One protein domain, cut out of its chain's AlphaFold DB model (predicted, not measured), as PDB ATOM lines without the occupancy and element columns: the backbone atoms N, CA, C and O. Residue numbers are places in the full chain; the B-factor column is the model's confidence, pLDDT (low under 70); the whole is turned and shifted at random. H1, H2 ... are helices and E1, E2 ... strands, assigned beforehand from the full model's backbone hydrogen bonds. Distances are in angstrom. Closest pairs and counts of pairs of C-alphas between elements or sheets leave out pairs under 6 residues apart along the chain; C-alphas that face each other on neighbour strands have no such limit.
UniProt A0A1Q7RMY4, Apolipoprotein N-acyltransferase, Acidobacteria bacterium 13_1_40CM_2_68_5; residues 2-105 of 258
ATOM      1  N   TRP A   2     -53.255 -21.854   7.159       96.50
ATOM      2  CA  TRP A   2     -52.831 -23.119   6.560       96.50
ATOM      3  C   TRP A   2     -52.050 -23.955   7.584       96.50
ATOM      4  O   TRP A   2     -51.513 -23.381   8.535       96.50
ATOM      5  N   PRO A   3     -52.023 -25.293   7.444       96.06
ATOM      6  CA  PRO A   3     -51.363 -26.175   8.403       96.06
ATOM      7  C   PRO A   3     -49.827 -26.065   8.370       96.06
ATOM      8  O   PRO A   3     -49.235 -25.313   7.591       96.06
ATOM      9  N   GLU A   4     -49.181 -26.829   9.249       93.44
ATOM     10  CA  GLU A   4     -47.722 -26.932   9.361       93.44
ATOM     11  C   GLU A   4     -47.089 -27.354   8.030       93.44
ATOM     12  O   GLU A   4     -47.507 -28.341   7.423       93.44
ATOM     13  N   THR A   5     -46.037 -26.639   7.609       87.75
ATOM     14  CA  THR A   5     -45.302 -26.907   6.356       87.75
ATOM     15  C   THR A   5     -46.216 -26.996   5.119       87.75
ATOM     16  O   THR A   5     -45.953 -27.763   4.197       87.75
ATOM     17  N   ALA A   6     -47.303 -26.216   5.084       89.94
ATOM     18  CA  ALA A   6     -48.187 -26.145   3.918       89.94
ATOM     19  C   ALA A   6     -47.463 -25.613   2.669       89.94
ATOM     20  O   ALA A   6     -47.760 -26.032   1.554       89.94
ATOM     21  N   ILE A   7     -46.490 -24.717   2.862       88.50
ATOM     22  CA  ILE A   7     -45.581 -24.278   1.808       88.50
ATOM     23  C   ILE A   7     -44.307 -25.139   1.856       88.50
ATOM     24  O   ILE A   7     -43.581 -25.087   2.855       88.50
ATOM     25  N   PRO A   8     -43.993 -25.915   0.797       76.00
ATOM     26  CA  PRO A   8     -42.877 -26.865   0.778       76.00
ATOM     27  C   PRO A   8     -41.515 -26.187   0.521       76.00
ATOM     28  O   PRO A   8     -40.698 -26.673  -0.259       76.00
ATOM     29  N   GLY A   9     -41.252 -25.059   1.178       80.50
ATOM     30  CA  GLY A   9     -40.012 -24.296   1.057       80.50
ATOM     31  C   GLY A   9     -40.035 -23.034   1.909       80.50
ATOM     32  O   GLY A   9     -41.001 -22.794   2.637       80.50
ATOM     33  N   ASP A  10     -38.977 -22.233   1.792       86.81
ATOM     34  CA  ASP A  10     -38.810 -20.982   2.532       86.81
ATOM     35  C   ASP A  10     -39.654 -19.866   1.914       86.81
ATOM     36  O   ASP A  10     -39.272 -19.248   0.920       86.81
ATOM     37  N   VAL A  11     -40.818 -19.605   2.508       89.56
ATOM     38  CA  VAL A  11     -41.744 -18.580   2.012       89.56
ATOM     39  C   VAL A  11     -41.211 -17.155   2.212       89.56
ATOM     40  O   VAL A  11     -41.694 -16.227   1.570       89.56
ATOM     41  N   GLN A  12     -40.225 -16.952   3.089       87.88
ATOM     42  CA  GLN A  12     -39.663 -15.634   3.377       87.88
ATOM     43  C   GLN A  12     -38.594 -15.243   2.352       87.88
ATOM     44  O   GLN A  12     -38.560 -14.085   1.920       87.88
ATOM     45  N   HIS A  13     -37.743 -16.196   1.960       87.56
ATOM     46  CA  HIS A  13     -36.590 -15.937   1.094       87.56
ATOM     47  C   HIS A  13     -36.771 -16.413  -0.351       87.56
ATOM     48  O   HIS A  13     -36.069 -15.910  -1.228       87.56
ATOM     49  N   HIS A  14     -37.702 -17.331  -0.640       89.06
ATOM     50  CA  HIS A  14     -37.967 -17.767  -2.012       89.06
ATOM     51  C   HIS A  14     -38.917 -16.781  -2.719       89.06
ATOM     52  O   HIS A  14     -40.106 -16.743  -2.381       89.06
ATOM     53  N   PRO A  15     -38.457 -16.007  -3.724       90.62
ATOM     54  CA  PRO A  15     -39.228 -14.884  -4.267       90.62
ATOM     55  C   PRO A  15     -40.591 -15.288  -4.832       90.62
ATOM     56  O   PRO A  15     -41.576 -14.589  -4.614       90.62
ATOM     57  N   GLU A  16     -40.667 -16.432  -5.515       92.56
ATOM     58  CA  GLU A  16     -41.918 -16.916  -6.111       92.56
ATOM     59  C   GLU A  16     -42.947 -17.352  -5.064       92.56
ATOM     60  O   GLU A  16     -44.114 -16.977  -5.164       92.56
ATOM     61  N   LEU A  17     -42.519 -18.081  -4.024       92.81
ATOM     62  CA  LEU A  17     -43.403 -18.525  -2.943       92.81
ATOM     63  C   LEU A  17     -43.910 -17.325  -2.148       92.81
ATOM     64  O   LEU A  17     -45.107 -17.221  -1.883       92.81
ATOM     65  N   LYS A  18     -43.006 -16.388  -1.831       94.56
ATOM     66  CA  LYS A  18     -43.369 -15.132  -1.178       94.56
ATOM     67  C   LYS A  18     -44.393 -14.371  -2.007       94.56
ATOM     68  O   LYS A  18     -45.446 -14.016  -1.491       94.56
ATOM     69  N   ARG A  19     -44.114 -14.166  -3.298       95.75
ATOM     70  CA  ARG A  19     -44.999 -13.433  -4.210       95.75
ATOM     71  C   ARG A  19     -46.376 -14.078  -4.299       95.75
ATOM     72  O   ARG A  19     -47.364 -13.357  -4.238       95.75
ATOM     73  N   TYR A  20     -46.441 -15.405  -4.402       95.50
ATOM     74  CA  TYR A  20     -47.701 -16.142  -4.447       95.50
ATOM     75  C   TYR A  20     -48.561 -15.885  -3.200       95.50
ATOM     76  O   TYR A  20     -49.718 -15.484  -3.324       95.50
ATOM     77  N   VAL A  21     -47.991 -16.045  -2.000       96.56
ATOM     78  CA  VAL A  21     -48.737 -15.836  -0.746       96.56
ATOM     79  C   VAL A  21     -49.081 -14.357  -0.537       96.56
ATOM     80  O   VAL A  21     -50.206 -14.047  -0.148       96.56
ATOM     81  N   SER A  22     -48.159 -13.440  -0.847       97.56
ATOM     82  CA  SER A  22     -48.397 -11.992  -0.781       97.56
ATOM     83  C   SER A  22     -49.544 -11.558  -1.694       97.56
ATOM     84  O   SER A  22     -50.433 -10.842  -1.245       97.56
ATOM     85  N   HIS A  23     -49.560 -12.011  -2.952       97.81
ATOM     86  CA  HIS A  23     -50.640 -11.703  -3.895       97.81
ATOM     87  C   HIS A  23     -51.980 -12.254  -3.404       97.81
ATOM     88  O   HIS A  23     -52.972 -11.535  -3.416       97.81
ATOM     89  N   LEU A  24     -52.003 -13.489  -2.890       97.38
ATOM     90  CA  LEU A  24     -53.230 -14.065  -2.347       97.38
ATOM     91  C   LEU A  24     -53.772 -13.249  -1.164       97.38
ATOM     92  O   LEU A  24     -54.982 -13.046  -1.067       97.38
ATOM     93  N   ALA A  25     -52.899 -12.760  -0.277       97.50
ATOM     94  CA  ALA A  25     -53.302 -11.907   0.841       97.50
ATOM     95  C   ALA A  25     -53.894 -10.566   0.364       97.50
ATOM     96  O   ALA A  25     -54.918 -10.129   0.896       97.50
ATOM     97  N   ILE A  26     -53.299  -9.970  -0.678       98.19
ATOM     98  CA  ILE A  26     -53.770  -8.731  -1.321       98.19
ATOM     99  C   ILE A  26     -55.138  -8.932  -1.977       98.19
ATOM    100  O   ILE A  26     -56.081  -8.196  -1.678       98.19
ATOM    101  N   ASP A  27     -55.272  -9.956  -2.818       98.19
ATOM    102  CA  ASP A  27     -56.493 -10.219  -3.585       98.19
ATOM    103  C   ASP A  27     -57.684 -10.519  -2.664       98.19
ATOM    104  O   ASP A  27     -58.808 -10.072  -2.898       98.19
ATOM    105  N   THR A  28     -57.429 -11.239  -1.569       96.75
ATOM    106  CA  THR A  28     -58.455 -11.618  -0.583       96.75
ATOM    107  C   THR A  28     -58.675 -10.570   0.511       96.75
ATOM    108  O   THR A  28     -59.624 -10.699   1.288       96.75
ATOM    109  N   LYS A  29     -57.821  -9.538   0.591       96.81
ATOM    110  CA  LYS A  29     -57.845  -8.486   1.623       96.81
ATOM    111  C   LYS A  29     -57.906  -9.057   3.044       96.81
ATOM    112  O   LYS A  29     -58.659  -8.588   3.910       96.81
ATOM    113  N   THR A  30     -57.138 -10.114   3.293       96.06
ATOM    114  CA  THR A  30     -57.159 -10.826   4.572       96.06
ATOM    115  C   THR A  30     -55.765 -11.182   5.051       96.06
ATOM    116  O   THR A  30     -54.858 -11.430   4.264       96.06
ATOM    117  N   HIS A  31     -55.617 -11.269   6.372       97.44
ATOM    118  CA  HIS A  31     -54.430 -11.855   6.972       97.44
ATOM    119  C   HIS A  31     -54.348 -13.348   6.635       97.44
ATOM    120  O   HIS A  31     -55.311 -14.093   6.858       97.44
ATOM    121  N   LEU A  32     -53.191 -13.797   6.148       97.31
ATOM    122  CA  LEU A  32     -52.900 -15.212   5.915       97.31
ATOM    123  C   LEU A  32     -51.851 -15.690   6.913       97.31
ATOM    124  O   LEU A  32     -50.762 -15.136   6.997       97.31
ATOM    125  N   PHE A  33     -52.173 -16.744   7.658       97.62
ATOM    126  CA  PHE A  33     -51.237 -17.390   8.575       97.62
ATOM    127  C   PHE A  33     -50.839 -18.753   8.015       97.62
ATOM    128  O   PHE A  33     -51.709 -19.620   7.886       97.62
ATOM    129  N   VAL A  34     -49.574 -18.921   7.628       96.75
ATOM    130  CA  VAL A  34     -49.119 -20.046   6.790       96.75
ATOM    131  C   VAL A  34     -47.896 -20.744   7.376       96.75
ATOM    132  O   VAL A  34     -46.989 -20.083   7.878       96.75
ATOM    133  N   GLY A  35     -47.866 -22.076   7.299       94.69
ATOM    134  CA  GLY A  35     -46.720 -22.884   7.717       94.69
ATOM    135  C   GLY A  35     -45.699 -23.079   6.599       94.69
ATOM    136  O   GLY A  35     -46.070 -23.375   5.463       94.69
ATOM    137  N   SER A  36     -44.416 -22.951   6.926       90.25
ATOM    138  CA  SER A  36     -43.286 -23.047   5.995       90.25
ATOM    139  C   SER A  36     -42.035 -23.552   6.727       90.25
ATOM    140  O   SER A  36     -41.863 -23.332   7.925       90.25
ATOM    141  N   SER A  37     -41.163 -24.264   6.011       77.88
ATOM    142  CA  SER A  37     -39.818 -24.597   6.493       77.88
ATOM    143  C   SER A  37     -38.840 -23.512   6.031       77.88
ATOM    144  O   SER A  37     -38.786 -23.232   4.839       77.88
ATOM    145  N   GLU A  38     -38.053 -22.925   6.935       71.50
ATOM    146  CA  GLU A  38     -37.134 -21.790   6.673       71.50
ATOM    147  C   GLU A  38     -35.875 -22.142   5.845       71.50
ATOM    148  O   GLU A  38     -34.794 -21.598   6.060       71.50
ATOM    149  N   GLN A  39     -35.989 -23.089   4.910       62.56
ATOM    150  CA  GLN A  39     -35.039 -23.300   3.813       62.56
ATOM    151  C   GLN A  39     -35.634 -24.267   2.778       62.56
ATOM    152  O   GLN A  39     -36.448 -25.139   3.097       62.56
ATOM    153  N   ALA A  40     -35.230 -24.116   1.517       45.34
ATOM    154  CA  ALA A  40     -35.659 -24.997   0.438       45.34
ATOM    155  C   ALA A  40     -35.142 -26.431   0.663       45.34
ATOM    156  O   ALA A  40     -33.952 -26.644   0.876       45.34
ATOM    157  N   LYS A  41     -36.029 -27.432   0.559       41.78
ATOM    158  CA  LYS A  41     -35.649 -28.860   0.550       41.78
ATOM    159  C   LYS A  41     -34.919 -29.282  -0.739       41.78
ATOM    160  O   LYS A  41     -34.441 -30.410  -0.812       41.78
ATOM    161  N   LEU A  42     -34.844 -28.403  -1.742       37.16
ATOM    162  CA  LEU A  42     -34.201 -28.633  -3.035       37.16
ATOM    163  C   LEU A  42     -33.227 -27.491  -3.362       37.16
ATOM    164  O   LEU A  42     -33.627 -26.334  -3.466       37.16
ATOM    165  N   GLY A  43     -31.952 -27.849  -3.510       42.88
ATOM    166  CA  GLY A  43     -30.838 -26.984  -3.896       42.88
ATOM    167  C   GLY A  43     -29.497 -27.623  -3.510       42.88
ATOM    168  O   GLY A  43     -29.368 -28.157  -2.413       42.88
ATOM    169  N   ASP A  44     -28.488 -27.554  -4.385       38.22
ATOM    170  CA  ASP A  44     -27.174 -28.217  -4.216       38.22
ATOM    171  C   ASP A  44     -26.311 -27.671  -3.057       38.22
ATOM    172  O   ASP A  44     -25.187 -28.123  -2.817       38.22
ATOM    173  N   ARG A  45     -26.810 -26.684  -2.305       43.97
ATOM    174  CA  ARG A  45     -26.110 -26.132  -1.145       43.97
ATOM    175  C   ARG A  45     -26.457 -26.931   0.103       43.97
ATOM    176  O   ARG A  45     -27.556 -26.824   0.637       43.97
ATOM    177  N   LYS A  46     -25.471 -27.678   0.613       43.72
ATOM    178  CA  LYS A  46     -25.514 -28.209   1.980       43.72
ATOM    179  C   LYS A  46     -25.809 -27.056   2.955       43.72
ATOM    180  O   LYS A  46     -25.143 -26.022   2.851       43.72
ATOM    181  N   PRO A  47     -26.761 -27.218   3.887       49.56
ATOM    182  CA  PRO A  47     -27.104 -26.171   4.839       49.56
ATOM    183  C   PRO A  47     -25.869 -25.776   5.654       49.56
ATOM    184  O   PRO A  47     -25.221 -26.621   6.270       49.56
ATOM    185  N   THR A  48     -25.531 -24.487   5.646       47.97
ATOM    186  CA  THR A  48     -24.485 -23.902   6.503       47.97
ATOM    187  C   THR A  48     -25.007 -23.577   7.907       47.97
ATOM    188  O   THR A  48     -24.217 -23.326   8.811       47.97
ATOM    189  N   SER A  49     -26.330 -23.603   8.105       56.88
ATOM    190  CA  SER A  49     -27.030 -23.372   9.374       56.88
ATOM    191  C   SER A  49     -28.313 -24.212   9.433       56.88
ATOM    192  O   SER A  49     -28.825 -24.632   8.396       56.88
ATOM    193  N   GLY A  50     -28.787 -24.528  10.643       64.94
ATOM    194  CA  GLY A  50     -29.953 -25.396  10.833       64.94
ATOM    195  C   GLY A  50     -31.275 -24.766  10.373       64.94
ATOM    196  O   GLY A  50     -31.381 -23.553  10.210       64.94
ATOM    197  N   LEU A  51     -32.272 -25.618  10.134       81.00
ATOM    198  CA  LEU A  51     -33.586 -25.260   9.590       81.00
ATOM    199  C   LEU A  51     -34.543 -24.836  10.712       81.00
ATOM    200  O   LEU A  51     -34.417 -25.320  11.828       81.00
ATOM    201  N   TYR A  52     -35.560 -24.025  10.429       88.62
ATOM    202  CA  TYR A  52     -36.668 -23.807  11.370       88.62
ATOM    203  C   TYR A  52     -37.995 -24.263  10.766       88.62
ATOM    204  O   TYR A  52     -38.201 -24.213   9.552       88.62
ATOM    205  N   ASN A  53     -38.884 -24.730  11.637       91.62
ATOM    206  CA  ASN A  53     -40.271 -25.035  11.318       91.62
ATOM    207  C   ASN A  53     -41.124 -23.878  11.828       91.62
ATOM    208  O   ASN A  53     -41.127 -23.609  13.035       91.62
ATOM    209  N   SER A  54     -41.787 -23.175  10.912       94.25
ATOM    210  CA  SER A  54     -42.253 -21.828  11.205       94.25
ATOM    211  C   SER A  54     -43.628 -21.526  10.651       94.25
ATOM    212  O   SER A  54     -44.066 -22.074   9.639       94.25
ATOM    213  N   MET A  55     -44.294 -20.596  11.324       97.00
ATOM    214  CA  MET A  55     -45.524 -19.971  10.869       97.00
ATOM    215  C   MET A  55     -45.278 -18.495  10.573       97.00
ATOM    216  O   MET A  55     -44.639 -17.803  11.364       97.00
ATOM    217  N   PHE A  56     -45.831 -18.007   9.468       97.00
ATOM    218  CA  PHE A  56     -45.706 -16.624   9.016       97.00
ATOM    219  C   PHE A  56     -47.074 -15.960   8.930       97.00
ATOM    220  O   PHE A  56     -48.019 -16.558   8.413       97.00
ATOM    221  N   LEU A  57     -47.165 -14.717   9.405       97.75
ATOM    222  CA  LEU A  57     -48.338 -13.868   9.233       97.75
ATOM    223  C   LEU A  57     -48.108 -12.906   8.069       97.75
ATOM    224  O   LEU A  57     -47.232 -12.049   8.144       97.75
ATOM    225  N   PHE A  58     -48.917 -13.038   7.025       98.00
ATOM    226  CA  PHE A  58     -48.997 -12.094   5.920       98.00
ATOM    227  C   PHE A  58     -50.166 -11.134   6.140       98.00
ATOM    228  O   PHE A  58     -51.262 -11.574   6.497       98.00
ATOM    229  N   SER A  59     -49.932  -9.844   5.917       97.69
ATOM    230  CA  SER A  59     -50.935  -8.785   5.991       97.69
ATOM    231  C   SER A  59     -51.770  -8.697   4.707       97.69
ATOM    232  O   SER A  59     -51.327  -9.177   3.660       97.69
ATOM    233  N   PRO A  60     -52.945  -8.042   4.745       97.44
ATOM    234  CA  PRO A  60     -53.732  -7.716   3.553       97.44
ATOM    235  C   PRO A  60     -52.983  -6.882   2.499       97.44
ATOM    236  O   PRO A  60     -53.408  -6.819   1.355       97.44
ATOM    237  N   GLU A  61     -51.870  -6.245   2.858       97.69
ATOM    238  CA  GLU A  61     -50.987  -5.494   1.956       97.69
ATOM    239  C   GLU A  61     -49.886  -6.384   1.345       97.69
ATOM    240  O   GLU A  61     -49.049  -5.908   0.581       97.69
ATOM    241  N   GLY A  62     -49.868  -7.677   1.684       96.81
ATOM    242  CA  GLY A  62     -48.904  -8.657   1.189       96.81
ATOM    243  C   GLY A  62     -47.570  -8.672   1.940       96.81
ATOM    244  O   GLY A  62     -46.637  -9.350   1.501       96.81
ATOM    245  N   ASN A  63     -47.456  -7.962   3.067       96.94
ATOM    246  CA  ASN A  63     -46.236  -7.909   3.877       96.94
ATOM    247  C   ASN A  63     -46.194  -9.041   4.906       96.94
ATOM    248  O   ASN A  63     -47.230  -9.448   5.413       96.94
ATOM    249  N   ILE A  64     -45.001  -9.516   5.268       95.94
ATOM    250  CA  ILE A  64     -44.839 -10.418   6.417       95.94
ATOM    251  C   ILE A  64     -44.781  -9.554   7.683       95.94
ATOM    252  O   ILE A  64     -43.827  -8.805   7.869       95.94
ATOM    253  N   GLU A  65     -45.790  -9.666   8.544       95.69
ATOM    254  CA  GLU A  65     -45.916  -8.906   9.802       95.69
ATOM    255  C   GLU A  65     -45.334  -9.644  11.008       95.69
ATOM    256  O   GLU A  65     -45.113  -9.051  12.062       95.69
ATOM    257  N   GLY A  66     -45.076 -10.945  10.880       94.94
ATOM    258  CA  GLY A  66     -44.483 -11.714  11.961       94.94
ATOM    259  C   GLY A  66     -44.173 -13.155  11.592       94.94
ATOM    260  O   GLY A  66     -44.653 -13.693  10.592       94.94
ATOM    261  N   GLN A  67     -43.392 -13.782  12.465       95.38
ATOM    262  CA  GLN A  67     -42.891 -15.140  12.327       95.38
ATOM    263  C   GLN A  67     -42.858 -15.809  13.697       95.38
ATOM    264  O   GLN A  67     -42.411 -15.210  14.672       95.38
ATOM    265  N   TYR A  68     -43.307 -17.057  13.763       96.81
ATOM    266  CA  TYR A  68     -43.152 -17.920  14.926       96.81
ATOM    267  C   TYR A  68     -42.351 -19.152  14.526       96.81
ATOM    268  O   TYR A  68     -42.712 -19.816  13.557       96.81
ATOM    269  N   ARG A  69     -41.293 -19.456  15.280       95.75
ATOM    270  CA  ARG A  69     -40.454 -20.649  15.122       95.75
ATOM    271  C   ARG A  69     -40.807 -21.653  16.210       95.75
ATOM    272  O   ARG A  69     -40.830 -21.284  17.383       95.75
ATOM    273  N   LYS A  70     -41.038 -22.907  15.823       96.06
ATOM    274  CA  LYS A  70     -41.332 -24.020  16.736       96.06
ATOM    275  C   LYS A  70     -40.272 -24.114  17.834       96.06
ATOM    276  O   LYS A  70     -39.087 -24.220  17.533       96.06
ATOM    277  N   ILE A  71     -40.694 -24.082  19.092       96.50
ATOM    278  CA  ILE A  71     -39.836 -24.104  20.283       96.50
ATOM    279  C   ILE A  71     -39.543 -25.549  20.700       96.50
ATOM    280  O   ILE A  71     -38.382 -25.926  20.855       96.50
ATOM    281  N   ALA A  72     -40.578 -26.377  20.879       95.88
ATOM    282  CA  ALA A  72     -40.392 -27.770  21.283       95.88
ATOM    283  C   ALA A  72     -40.293 -28.670  20.047       95.88
ATOM    284  O   ALA A  72     -41.286 -28.929  19.365       95.88
ATOM    285  N   LEU A  73     -39.088 -29.166  19.769       92.56
ATOM    286  CA  LEU A  73     -38.813 -30.052  18.637       92.56
ATOM    287  C   LEU A  73     -39.040 -31.522  18.992       92.56
ATOM    288  O   LEU A  73     -38.716 -31.945  20.098       92.56
ATOM    289  N   ILE A  74     -39.519 -32.315  18.036       90.62
ATOM    290  CA  ILE A  74     -39.710 -33.762  18.190       90.62
ATOM    291  C   ILE A  74     -38.338 -34.463  18.198       90.62
ATOM    292  O   ILE A  74     -37.636 -34.437  17.178       90.62
ATOM    293  N   PRO A  75     -37.947 -35.138  19.297       89.12
ATOM    294  CA  PRO A  75     -36.721 -35.931  19.345       89.12
ATOM    295  C   PRO A  75     -36.734 -37.022  18.275       89.12
ATOM    296  O   PRO A  75     -37.746 -37.697  18.100       89.12
ATOM    297  N   PHE A  76     -35.621 -37.198  17.559       86.75
ATOM    298  CA  PHE A  76     -35.479 -38.155  16.450       86.75
ATOM    299  C   PHE A  76     -36.421 -37.926  15.252       86.75
ATOM    300  O   PHE A  76     -36.376 -38.679  14.288       86.75
ATOM    301  N   GLY A  77     -37.258 -36.890  15.270       82.69
ATOM    302  CA  GLY A  77     -37.983 -36.423  14.087       82.69
ATOM    303  C   GLY A  77     -37.319 -35.182  13.502       82.69
ATOM    304  O   GLY A  77     -36.996 -35.119  12.317       82.69
ATOM    305  N   GLU A  78     -37.068 -34.201  14.365       85.12
ATOM    306  CA  GLU A  78     -36.606 -32.866  13.982       85.12
ATOM    307  C   GLU A  78     -35.151 -32.595  14.378       85.12
ATOM    308  O   GLU A  78     -34.505 -31.757  13.752       85.12
ATOM    309  N   TYR A  79     -34.623 -33.310  15.376       86.31
ATOM    310  CA  TYR A  79     -33.225 -33.216  15.794       86.31
ATOM    311  C   TYR A  79     -32.717 -34.527  16.408       86.31
ATOM    312  O   TYR A  79     -33.500 -35.366  16.859       86.31
ATOM    313  N   GLU A  80     -31.391 -34.690  16.443       87.88
ATOM    314  CA  GLU A  80     -30.700 -35.810  17.091       87.88
ATOM    315  C   GLU A  80     -30.378 -35.458  18.560       87.88
ATOM    316  O   GLU A  80     -29.550 -34.575  18.811       87.88
ATOM    317  N   PRO A  81     -30.995 -36.126  19.553       87.75
ATOM    318  CA  PRO A  81     -30.689 -35.895  20.963       87.75
ATOM    319  C   PRO A  81     -29.252 -36.282  21.313       87.75
ATOM    320  O   PRO A  81     -28.760 -37.308  20.858       87.75
ATOM    321  N   LEU A  82     -28.584 -35.501  22.172       85.56
ATOM    322  CA  LEU A  82     -27.216 -35.788  22.646       85.56
ATOM    323  C   LEU A  82     -26.198 -36.013  21.509       85.56
ATOM    324  O   LEU A  82     -25.240 -36.777  21.663       85.56
ATOM    325  N   ARG A  83     -26.405 -35.349  20.366       82.44
ATOM    326  CA  ARG A  83     -25.504 -35.410  19.213       82.44
ATOM    327  C   ARG A  83     -24.064 -35.121  19.642       82.44
ATOM    328  O   ARG A  83     -23.788 -34.116  20.289       82.44
ATOM    329  N   GLY A  84     -23.147 -36.016  19.279       83.12
ATOM    330  CA  GLY A  84     -21.726 -35.922  19.639       83.12
ATOM    331  C   GLY A  84     -21.362 -36.502  21.013       83.12
ATOM    332  O   GLY A  84     -20.185 -36.759  21.247       83.12
ATOM    333  N   ILE A  85     -22.343 -36.777  21.881       89.50
ATOM    334  CA  ILE A  85     -22.148 -37.446  23.180       89.50
ATOM    335  C   ILE A  85     -22.506 -38.932  23.062       89.50
ATOM    336  O   ILE A  85     -21.748 -39.796  23.496       89.50
ATOM    337  N   VAL A  86     -23.649 -39.237  22.442       88.94
ATOM    338  CA  VAL A  86     -24.140 -40.605  22.238       88.94
ATOM    339  C   VAL A  86     -24.073 -40.958  20.755       88.94
ATOM    340  O   VAL A  86     -24.432 -40.156  19.897       88.94
ATOM    341  N   ARG A  87     -23.621 -42.177  20.439       87.00
ATOM    342  CA  ARG A  87     -23.680 -42.733  19.079       87.00
ATOM    343  C   ARG A  87     -24.948 -43.562  18.924       87.00
ATOM    344  O   ARG A  87     -24.959 -44.744  19.259       87.00
ATOM    345  N   TRP A  88     -26.012 -42.942  18.429       87.50
ATOM    346  CA  TRP A  88     -27.275 -43.636  18.186       87.50
ATOM    347  C   TRP A  88     -27.185 -44.619  17.006       87.50
ATOM    348  O   TRP A  88     -26.412 -44.397  16.067       87.50
ATOM    349  N   PRO A  89     -27.990 -45.700  17.004       86.31
ATOM    350  CA  PRO A  89     -28.103 -46.593  15.859       86.31
ATOM    351  C   PRO A  89     -28.481 -45.830  14.584       86.31
ATOM    352  O   PRO A  89     -29.450 -45.070  14.573       86.31
ATOM    353  N   LYS A  90     -27.770 -46.086  13.477       79.88
ATOM    354  CA  LYS A  90     -28.031 -45.431  12.180       79.88
ATOM    355  C   LYS A  90     -29.477 -45.594  11.705       79.88
ATOM    356  O   LYS A  90     -30.007 -44.676  11.096       79.88
ATOM    357  N   ALA A  91     -30.119 -46.719  12.027       78.31
ATOM    358  CA  ALA A  91     -31.526 -46.966  11.712       78.31
ATOM    359  C   ALA A  91     -32.485 -45.912  12.303       78.31
ATOM    360  O   ALA A  91     -33.548 -45.687  11.741       78.31
ATOM    361  N   ILE A  92     -32.104 -45.261  13.408       74.00
ATOM    362  CA  ILE A  92     -32.899 -44.222  14.075       74.00
ATOM    363  C   ILE A  92     -32.529 -42.839  13.531       74.00
ATOM    364  O   ILE A  92     -33.407 -42.020  13.285       74.00
ATOM    365  N   VAL A  93     -31.233 -42.573  13.322       78.12
ATOM    366  CA  VAL A  93     -30.753 -41.218  12.997       78.12
ATOM    367  C   VAL A  93     -30.676 -40.882  11.505       78.12
ATOM    368  O   VAL A  93     -30.523 -39.715  11.158       78.12
ATOM    369  N   ALA A  94     -30.800 -41.865  10.606       63.44
ATOM    370  CA  ALA A  94     -30.611 -41.648   9.165       63.44
ATOM    371  C   ALA A  94     -31.636 -40.695   8.521       63.44
ATOM    372  O   ALA A  94     -31.324 -40.083   7.503       63.44
ATOM    373  N   ALA A  95     -32.835 -40.572   9.097       63.59
ATOM    374  CA  ALA A  95     -33.932 -39.761   8.560       63.59
ATOM    375  C   ALA A  95     -34.245 -38.507   9.404       63.59
ATOM    376  O   ALA A  95     -35.251 -37.841   9.167       63.59
ATOM    377  N   VAL A  96     -33.412 -38.196  10.401       72.00
ATOM    378  CA  VAL A  96     -33.676 -37.117  11.362       72.00
ATOM    379  C   VAL A  96     -33.400 -35.761  10.725       72.00
ATOM    380  O   VAL A  96     -32.349 -35.550  10.117       72.00
ATOM    381  N   GLY A  97     -34.331 -34.821  10.896       69.06
ATOM    382  CA  GLY A  97     -34.130 -33.436  10.487       69.06
ATOM    383  C   GLY A  97     -32.966 -32.749  11.217       69.06
ATOM    384  O   GLY A  97     -32.444 -33.212  12.231       69.06
ATOM    385  N   HIS A  98     -32.559 -31.592  10.702       78.69
ATOM    386  CA  HIS A  98     -31.622 -30.692  11.378       78.69
ATOM    387  C   HIS A  98     -32.312 -29.364  11.684       78.69
ATOM    388  O   HIS A  98     -31.878 -28.304  11.227       78.69
ATOM    389  N   PHE A  99     -33.424 -29.446  12.417       84.75
ATOM    390  CA  PHE A  99     -34.152 -28.272  12.865       84.75
ATOM    391  C   PHE A  99     -33.532 -27.675  14.130       84.75
ATOM    392  O   PHE A  99     -33.002 -28.385  14.985       84.75
ATOM    393  N   LEU A 100     -33.616 -26.355  14.236       88.62
ATOM    394  CA  LEU A 100     -33.258 -25.567  15.401       88.62
ATOM    395  C   LEU A 100     -34.530 -25.130  16.131       88.62
ATOM    396  O   LEU A 100     -35.541 -24.843  15.483       88.62
ATOM    397  N   PRO A 101     -34.503 -25.090  17.472       91.19
ATOM    398  CA  PRO A 101     -35.630 -24.605  18.245       91.19
ATOM    399  C   PRO A 101     -35.713 -23.079  18.149       91.19
ATOM    400  O   PRO A 101     -34.697 -22.382  18.164       91.19
ATOM    401  N   GLY A 102     -36.933 -22.561  18.086       92.00
ATOM    402  CA  GLY A 102     -37.223 -21.172  18.409       92.00
ATOM    403  C   GLY A 102     -37.095 -20.902  19.910       92.00
ATOM    404  O   GLY A 102     -37.049 -21.817  20.732       92.00
ATOM    405  N   ASP A 103     -37.072 -19.625  20.268       92.62
ATOM    406  CA  ASP A 103     -36.834 -19.140  21.632       92.62
ATOM    407  C   ASP A 103     -37.867 -18.091  22.093       92.62
ATOM    408  O   ASP A 103     -37.861 -17.673  23.253       92.62
ATOM    409  N   GLN A 104     -38.785 -17.680  21.210       94.69
ATOM    410  CA  GLN A 104     -39.741 -16.601  21.465       94.69
ATOM    411  C   GLN A 104     -41.196 -17.080  21.469       94.69
ATOM    412  O   GLN A 104     -41.677 -17.708  20.526       94.69
ATOM    413  N   HIS A 105     -41.938 -16.675  22.499       97.75
ATOM    414  CA  HIS A 105     -43.393 -16.828  22.558       97.75
ATOM    415  C   HIS A 105     -44.055 -15.643  21.846       97.75
ATOM    416  O   HIS A 105     -44.367 -14.625  22.469       97.75
TER     417      HIS A 105
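This is residues 2 to 105 of the 258 residues of the protein "Apolipoprotein N-acyltransferase" of Acidobacteria bacterium 13_1_40CM_2_68_5 (UniProt A0A1Q7RMY4). With little regular structure, this is a small three-stranded sheet with helix H1 over one face, in two layers, and long loops running away to tiny H2 near the far end. The 104 printed residues, 36 in named elements, run H1 E1 E2 E3 H2, mixed in class. The antiparallel sheet, order E1 E2 E3, is a meander, each strand the neighbour of the one before. The whole is only just loose, close to compact, with a radius of gyration of the C-alphas of 15.8 A, spanning 51 by 33 by 20 A.

E2, residues 53 to 58, forms hairpins with E1, residues 32 to 37 (N 34 to O 56, 2.9 A), and E3, residues 64 to 69 (N 55 to O 68, 2.8 A). H1, residues 15 to 28, is on the sheet; the closest C-alphas of H1 and E1 are those of Ala 25 and Leu 32, 6.1 A. H2, residues 90 to 93, is not on it. Every O i to N i+4 pair in H1 is within hydrogen-bond range; H2 is too short for one.

H1 measures 19.8 A from C-alpha 15 at (-39.228, -14.884, -4.267); E1 16.1, E2 16.5, E3 14.1 and H2 5.1 A, ending at C-alpha 93, (-30.753, -41.218, 12.997).

The C-alphas farthest apart, of Asp 27 and Arg 87, are 51.5 A apart. The printed part has no cut. The links E1 to E2 and E3 to H2 are long. The pLDDT is under 70 at residues 39 to 50, 94 to 95 and 97.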